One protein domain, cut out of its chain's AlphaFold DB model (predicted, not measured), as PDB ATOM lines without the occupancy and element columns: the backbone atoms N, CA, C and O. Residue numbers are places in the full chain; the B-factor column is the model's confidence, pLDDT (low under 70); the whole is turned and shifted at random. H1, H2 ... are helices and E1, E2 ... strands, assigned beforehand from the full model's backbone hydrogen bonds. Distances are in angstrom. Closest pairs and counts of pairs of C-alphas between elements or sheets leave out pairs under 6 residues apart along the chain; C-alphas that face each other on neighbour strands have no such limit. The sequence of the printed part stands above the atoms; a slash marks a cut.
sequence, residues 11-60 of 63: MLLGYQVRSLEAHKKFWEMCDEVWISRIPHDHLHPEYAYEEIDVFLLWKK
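AT A GLANCE: This is residues 11 to 60 of the 63 residues of an uncharacterized protein of Arachis hypogaea (UniProt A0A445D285). A strongly twisted sheet of three strands, E1, E3 and E2, has one short helix, H1, set off to one side, where it joins the two edge strands E1 and E2 along the chain, and a long loop, residues 38 to 51, that swings out the other way, in a whole of flat outline. No named helix covers either face of the sheet. The printed part has 50 residues with one named helix and three named strands, in the order E1, H1, E2, E3; the sheet's order is E1, E3, E2, antiparallel throughout, and the class is mixed, helices and strands. The whole is only just loose, close to compact, with a radius of gyration of the C-alphas of 11.7 A, and it spans 32 by 25 by 12 A.

IN THESE COORDINATES: E1 runs from Met 11 to Gln 16 and is 16.0 A long; its first C-alpha is at (195.211, 236.888, 166.697). H1 takes residues 20 to 28, 12.4 A, with C-alpha 20 at (189.660, 258.234, 162.351). E2 is residues 33 to 37, 12.9 A. E3, the longest strand, is residues 52 to 59, 23.0 A, and ends with C-alpha 59 at (188.952, 236.139, 173.731).

HOW THE PARTS SIT: E3 is the inner strand, and E1 and E2 are the edge strands. E1 and E3 are antiparallel, with 149 degrees between their directions; the C-alphas of Gly 14 and Val 54 face each other at 4.6 A, and N 13 and O 55 are 2.8 A apart, within hydrogen-bond range, as are N 55 and O 13, at 2.9 A. E2 and E3 form a hairpin, antiparallel at 149 degrees; the C-alphas of Arg 37 and Phe 55 face each other at 4.4 A, and N 36 and O 56 are 2.9 A apart, within hydrogen-bond range. E1, H1 and E2 make a split strand-helix-strand unit, two strands that run the same way with E3 between them in the sheet, and its crossover is right-handed. H1 is not on the sheet, with 3 pairs of C-alphas within 10 A, and it is apart from E3. In H1 every O i to N i+4 pair is within hydrogen-bond range.

THE WHOLE: The outline is flat, and the two C-alphas farthest apart are those of Glu 46 and Lys 60, at 33.0 A. The links E1 to H1 and H1 to E2 are tight, with 3 and 4 residues; the link E2 to E3 is long, with 14 residues, whose C-alphas lie 8 to 18 A from the mean of the C-alphas. The printed part has no cut. The mean pLDDT of the printed part is 92.9, and no printed residue is under 70.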
ATOM      1  N   MET A  11     195.187 236.223 167.991       92.81
ATOM      2  CA  MET A  11     195.211 236.888 166.697       92.81
ATOM      3  C   MET A  11     196.234 238.020 166.734       92.81
ATOM      4  O   MET A  11     196.180 238.880 167.613       92.81
ATOM      5  N   LEU A  12     197.143 238.024 165.762       94.62
ATOM      6  CA  LEU A  12     198.068 239.125 165.520       94.62
ATOM      7  C   LEU A  12     197.423 240.094 164.522       94.62
ATOM      8  O   LEU A  12     197.021 239.681 163.435       94.62
ATOM      9  N   LEU A  13     197.325 241.369 164.881       94.75
ATOM     10  CA  LEU A  13     196.744 242.412 164.044       94.75
ATOM     11  C   LEU A  13     197.800 243.478 163.750       94.75
ATOM     12  O   LEU A  13     198.109 244.289 164.618       94.75
ATOM     13  N   GLY A  14     198.318 243.482 162.522       94.56
ATOM     14  CA  GLY A  14     199.027 244.634 161.968       94.56
ATOM     15  C   GLY A  14     198.014 245.698 161.561       94.56
ATOM     16  O   GLY A  14     197.048 245.403 160.853       94.56
ATOM     17  N   TYR A  15     198.192 246.916 162.047       95.06
ATOM     18  CA  TYR A  15     197.169 247.943 162.004       95.06
ATOM     19  C   TYR A  15     197.772 249.303 161.679       95.06
ATOM     20  O   TYR A  15     198.750 249.727 162.282       95.06
ATOM     21  N   GLN A  16     197.145 250.007 160.743       95.00
ATOM     22  CA  GLN A  16     197.531 251.357 160.362       95.00
ATOM     23  C   GLN A  16     196.281 252.222 160.263       95.00
ATOM     24  O   GLN A  16     195.321 251.882 159.563       95.00
ATOM     25  N   VAL A  17     196.289 253.366 160.944       94.75
ATOM     26  CA  VAL A  17     195.159 254.296 160.915       94.75
ATOM     27  C   VAL A  17     195.116 255.003 159.563       94.75
ATOM     28  O   VAL A  17     196.004 255.775 159.217       94.75
ATOM     29  N   ARG A  18     194.055 254.747 158.793       94.44
ATOM     30  CA  ARG A  18     193.787 255.422 157.508       94.44
ATOM     31  C   ARG A  18     192.542 256.318 157.535       94.44
ATOM     32  O   ARG A  18     192.370 257.149 156.654       94.44
ATOM     33  N   SER A  19     191.683 256.163 158.544       96.44
ATOM     34  CA  SER A  19     190.517 257.013 158.812       96.44
ATOM     35  C   SER A  19     190.189 256.967 160.302       96.44
ATOM     36  O   SER A  19     190.120 255.882 160.883       96.44
ATOM     37  N   LEU A  20     189.974 258.132 160.920       96.00
ATOM     38  CA  LEU A  20     189.660 258.234 162.351       96.00
ATOM     39  C   LEU A  20     188.287 257.639 162.694       96.00
ATOM     40  O   LEU A  20     188.130 257.019 163.743       96.00
ATOM     41  N   GLU A  21     187.308 257.781 161.800       97.44
ATOM     42  CA  GLU A  21     185.968 257.218 161.990       97.44
ATOM     43  C   GLU A  21     186.007 255.686 161.954       97.44
ATOM     44  O   GLU A  21     185.500 255.025 162.862       97.44
ATOM     45  N   ALA A  22     186.694 255.120 160.956       95.88
ATOM     46  CA  ALA A  22     186.882 253.677 160.849       95.88
ATOM     47  C   ALA A  22     187.698 253.127 162.027       95.88
ATOM     48  O   ALA A  22     187.378 252.063 162.554       95.88
ATOM     49  N   HIS A  23     188.717 253.870 162.471       95.50
ATOM     50  CA  HIS A  23     189.518 253.518 163.635       95.50
ATOM     51  C   HIS A  23     188.669 253.401 164.893       95.50
ATOM     52  O   HIS A  23     188.644 252.347 165.526       95.50
ATOM     53  N   LYS A  24     187.908 254.452 165.210       95.88
ATOM     54  CA  LYS A  24     187.007 254.454 166.357       95.88
ATOM     55  C   LYS A  24     186.015 253.296 166.272       95.88
ATOM     56  O   LYS A  24     185.882 252.531 167.226       95.88
ATOM     57  N   LYS A  25     185.370 253.121 165.114       95.06
ATOM     58  CA  LYS A  25     184.340 252.094 164.951       95.06
ATOM     59  C   LYS A  25     184.894 250.679 165.087       95.06
ATOM     60  O   LYS A  25     184.241 249.826 165.678       95.06
ATOM     61  N   PHE A  26     186.090 250.426 164.560       93.12
ATOM     62  CA  PHE A  26     186.753 249.132 164.678       93.12
ATOM     63  C   PHE A  26     186.967 248.738 166.142       93.12
ATOM     64  O   PHE A  26     186.587 247.635 166.540       93.12
ATOM     65  N   TRP A  27     187.510 249.646 166.956       92.62
ATOM     66  CA  TRP A  27     187.797 249.357 168.361       92.62
ATOM     67  C   TRP A  27     186.538 249.228 169.220       92.62
ATOM     68  O   TRP A  27     186.499 248.357 170.084       92.62
ATOM     69  N   GLU A  28     185.476 249.987 168.934       92.50
ATOM     70  CA  GLU A  28     184.160 249.793 169.572       92.50
ATOM     71  C   GLU A  28     183.603 248.374 169.351       92.50
ATOM     72  O   GLU A  28     182.951 247.815 170.226       92.50
ATOM     73  N   MET A  29     183.876 247.757 168.196       89.56
ATOM     74  CA  MET A  29     183.437 246.388 167.887       89.56
ATOM     75  C   MET A  29     184.308 245.294 168.534       89.56
ATOM     76  O   MET A  29     184.006 244.103 168.393       89.56
ATOM     77  N   CYS A  30     185.399 245.665 169.207       89.81
ATOM     78  CA  CYS A  30     186.343 244.737 169.829       89.81
ATOM     79  C   CYS A  30     186.061 244.484 171.321       89.81
ATOM     80  O   CYS A  30     186.937 243.990 172.024       89.81
ATOM     81  N   ASP A  31     184.853 244.771 171.810       86.06
ATOM     82  CA  ASP A  31     184.531 244.666 173.240       86.06
ATOM     83  C   ASP A  31     184.703 243.244 173.816       86.06
ATOM     84  O   ASP A  31     185.084 243.062 174.965       86.06
ATOM     85  N   GLU A  32     184.535 242.198 173.011       84.81
ATOM     86  CA  GLU A  32     184.615 240.800 173.476       84.81
ATOM     87  C   GLU A  32     186.043 240.214 173.508       84.81
ATOM     88  O   GLU A  32     186.250 239.045 173.860       84.81
ATOM     89  N   VAL A  33     187.056 240.995 173.123       89.69
ATOM     90  CA  VAL A  33     188.459 240.559 173.085       89.69
ATOM     91  C   VAL A  33     189.328 241.430 173.987       89.69
ATOM     92  O   VAL A  33     189.112 242.627 174.143       89.69
ATOM     93  N   TRP A  34     190.319 240.812 174.617       89.06
ATOM     94  CA  TRP A  34     191.434 241.530 175.217       89.06
ATOM     95  C   TRP A  34     192.397 241.946 174.115       89.06
ATOM     96  O   TRP A  34     192.654 241.164 173.203       89.06
ATOM     97  N   ILE A  35     192.915 243.167 174.212       92.75
ATOM     98  CA  ILE A  35     193.834 243.761 173.243       92.75
ATOM     99  C   ILE A  35     195.100 244.173 173.989       92.75
ATOM    100  O   ILE A  35     195.028 244.823 175.032       92.75
ATOM    101  N   SER A  36     196.258 243.835 173.437       94.56
ATOM    102  CA  SER A  36     197.558 244.299 173.915       94.56
ATOM    103  C   SER A  36     198.386 244.792 172.736       94.56
ATOM    104  O   SER A  36     198.534 244.078 171.747       94.56
ATOM    105  N   ARG A  37     198.902 246.022 172.816       95.31
ATOM    106  CA  ARG A  37     199.829 246.566 171.817       95.31
ATOM    107  C   ARG A  37     201.217 245.988 172.065       95.31
ATOM    108  O   ARG A  37     201.697 246.012 173.197       95.31
ATOM    109  N   ILE A  38     201.849 245.489 171.013       95.75
ATOM    110  CA  ILE A  38     203.236 245.044 171.068       95.75
ATOM    111  C   ILE A  38     204.133 246.293 171.088       95.75
ATOM    112  O   ILE A  38     203.924 247.191 170.269       95.75
ATOM    113  N   PRO A  39     205.106 246.375 172.012       94.81
ATOM    114  CA  PRO A  39     206.125 247.417 171.995       94.81
ATOM    115  C   PRO A  39     206.835 247.506 170.639       94.81
ATOM    116  O   PRO A  39     207.145 246.489 170.019       94.81
ATOM    117  N   HIS A  40     207.084 248.726 170.161       92.19
ATOM    118  CA  HIS A  40     207.640 248.943 168.819       92.19
ATOM    119  C   HIS A  40     209.054 248.371 168.655       92.19
ATOM    120  O   HIS A  40     209.426 247.912 167.582       92.19
ATOM    121  N   ASP A  41     209.825 248.346 169.740       93.88
ATOM    122  CA  ASP A  41     211.167 247.762 169.832       93.88
ATOM    123  C   ASP A  41     211.185 246.230 169.705       93.88
ATOM    124  O   ASP A  41     212.230 245.648 169.424       93.88
ATOM    125  N   HIS A  42     210.038 245.567 169.866       94.56
ATOM    126  CA  HIS A  42     209.891 244.138 169.594       94.56
ATOM    127  C   HIS A  42     209.614 243.843 168.109       94.56
ATOM    128  O   HIS A  42     209.593 242.674 167.713       94.56
ATOM    129  N   LEU A  43     209.354 244.864 167.286       92.94
ATOM    130  CA  LEU A  43     209.115 244.701 165.855       92.94
ATOM    131  C   LEU A  43     210.437 244.613 165.087       92.94
ATOM    132  O   LEU A  43     211.478 245.100 165.524       92.94
ATOM    133  N   HIS A  44     210.397 243.986 163.910       92.69
ATOM    134  CA  HIS A  44     211.583 243.890 163.067       92.69
ATOM    135  C   HIS A  44     212.043 245.296 162.652       92.69
ATOM    136  O   HIS A  44     211.248 246.017 162.048       92.69
ATOM    137  N   PRO A  45     213.307 245.686 162.890       90.69
ATOM    138  CA  PRO A  45     213.751 247.076 162.768       90.69
ATOM    139  C   PRO A  45     213.564 247.658 161.361       90.69
ATOM    140  O   PRO A  45     213.273 248.837 161.215       90.69
ATOM    141  N   GLU A  46     213.669 246.828 160.321       92.19
ATOM    142  CA  GLU A  46     213.478 247.262 158.927       92.19
ATOM    143  C   GLU A  46     212.005 247.398 158.497       92.19
ATOM    144  O   GLU A  46     211.720 248.006 157.469       92.19
ATOM    145  N   TYR A  47     211.066 246.838 159.270       86.56
ATOM    146  CA  TYR A  47     209.629 246.821 158.956       86.56
ATOM    147  C   TYR A  47     208.768 247.475 160.049       86.56
ATOM    148  O   TYR A  47     207.539 247.466 159.965       86.56
ATOM    149  N   ALA A  48     209.399 248.041 161.078       89.75
ATOM    150  CA  ALA A  48     208.763 248.733 162.190       89.75
ATOM    151  C   ALA A  48     208.488 250.200 161.815       89.75
ATOM    152  O   ALA A  48     209.082 251.125 162.370       89.75
ATOM    153  N   TYR A  49     207.616 250.417 160.832       92.06
ATOM    154  CA  TYR A  49     207.222 251.761 160.402       92.06
ATOM    155  C   TYR A  49     206.460 252.490 161.517       92.06
ATOM    156  O   TYR A  49     205.597 251.886 162.149       92.06
ATOM    157  N   GLU A  50     206.749 253.774 161.748       89.69
ATOM    158  CA  GLU A  50     206.163 254.558 162.853       89.69
ATOM    159  C   GLU A  50     204.631 254.606 162.808       89.69
ATOM    160  O   GLU A  50     203.963 254.670 163.838       89.69
ATOM    161  N   GLU A  51     204.060 254.565 161.608       91.31
ATOM    162  CA  GLU A  51     202.624 254.604 161.391       91.31
ATOM    163  C   GLU A  51     201.916 253.246 161.538       91.31
ATOM    164  O   GLU A  51     200.693 253.182 161.374       91.31
ATOM    165  N   ILE A  52     202.657 252.167 161.815       92.44
ATOM    166  CA  ILE A  52     202.119 250.814 161.970       92.44
ATOM    167  C   ILE A  52     202.206 250.372 163.425       92.44
ATOM    168  O   ILE A  52     203.268 250.340 164.035       92.44
ATOM    169  N   ASP A  53     201.070 249.909 163.926       94.88
ATOM    170  CA  ASP A  53     200.949 249.251 165.212       94.88
ATOM    171  C   ASP A  53     200.687 247.763 165.045       94.88
ATOM    172  O   ASP A  53     199.962 247.336 164.144       94.88
ATOM    173  N   VAL A  54     201.225 246.962 165.961       95.88
ATOM    174  CA  VAL A  54     200.904 245.537 166.042       95.88
ATOM    175  C   VAL A  54     200.222 245.248 167.367       95.88
ATOM    176  O   VAL A  54     200.689 245.651 168.432       95.88
ATOM    177  N   PHE A  55     199.108 244.526 167.302       95.62
ATOM    178  CA  PHE A  55     198.322 244.138 168.464       95.62
ATOM    179  C   PHE A  55     198.190 242.620 168.564       95.62
ATOM    180  O   PHE A  55     198.085 241.917 167.559       95.62
ATOM    181  N   LEU A  56     198.128 242.128 169.794       94.88
ATOM    182  CA  LEU A  56     197.679 240.787 170.139       94.88
ATOM    183  C   LEU A  56     196.250 240.869 170.661       94.88
ATOM    184  O   LEU A  56     195.955 241.666 171.553       94.88
ATOM    185  N   LEU A  57     195.369 240.049 170.092       93.75
ATOM    186  CA  LEU A  57     193.970 239.958 170.483       93.75
ATOM    187  C   LEU A  57     193.628 238.519 170.872       93.75
ATOM    188  O   LEU A  57     193.940 237.582 170.138       93.75
ATOM    189  N   TRP A  58     192.953 238.333 172.003       92.25
ATOM    190  CA  TRP A  58     192.451 237.028 172.450       92.25
ATOM    191  C   TRP A  58     191.083 237.173 173.109       92.25
ATOM    192  O   TRP A  58     190.709 238.249 173.574       92.25
ATOM    193  N   LYS A  59     190.295 236.096 173.143       90.81
ATOM    194  CA  LYS A  59     188.952 236.139 173.731       90.81
ATOM    195  C   LYS A  59     189.001 236.460 175.222       90.81
ATOM    196  O   LYS A  59     189.804 235.896 175.969       90.81
ATOM    197  N   LYS A  60     188.087 237.321 175.674       88.12
ATOM    198  CA  LYS A  60     187.785 237.431 177.102       88.12
ATOM    199  C   LYS A  60     187.226 236.081 177.569       88.12
ATOM    200  O   LYS A  60     186.389 235.479 176.896       88.12
TER     201      LYS A  60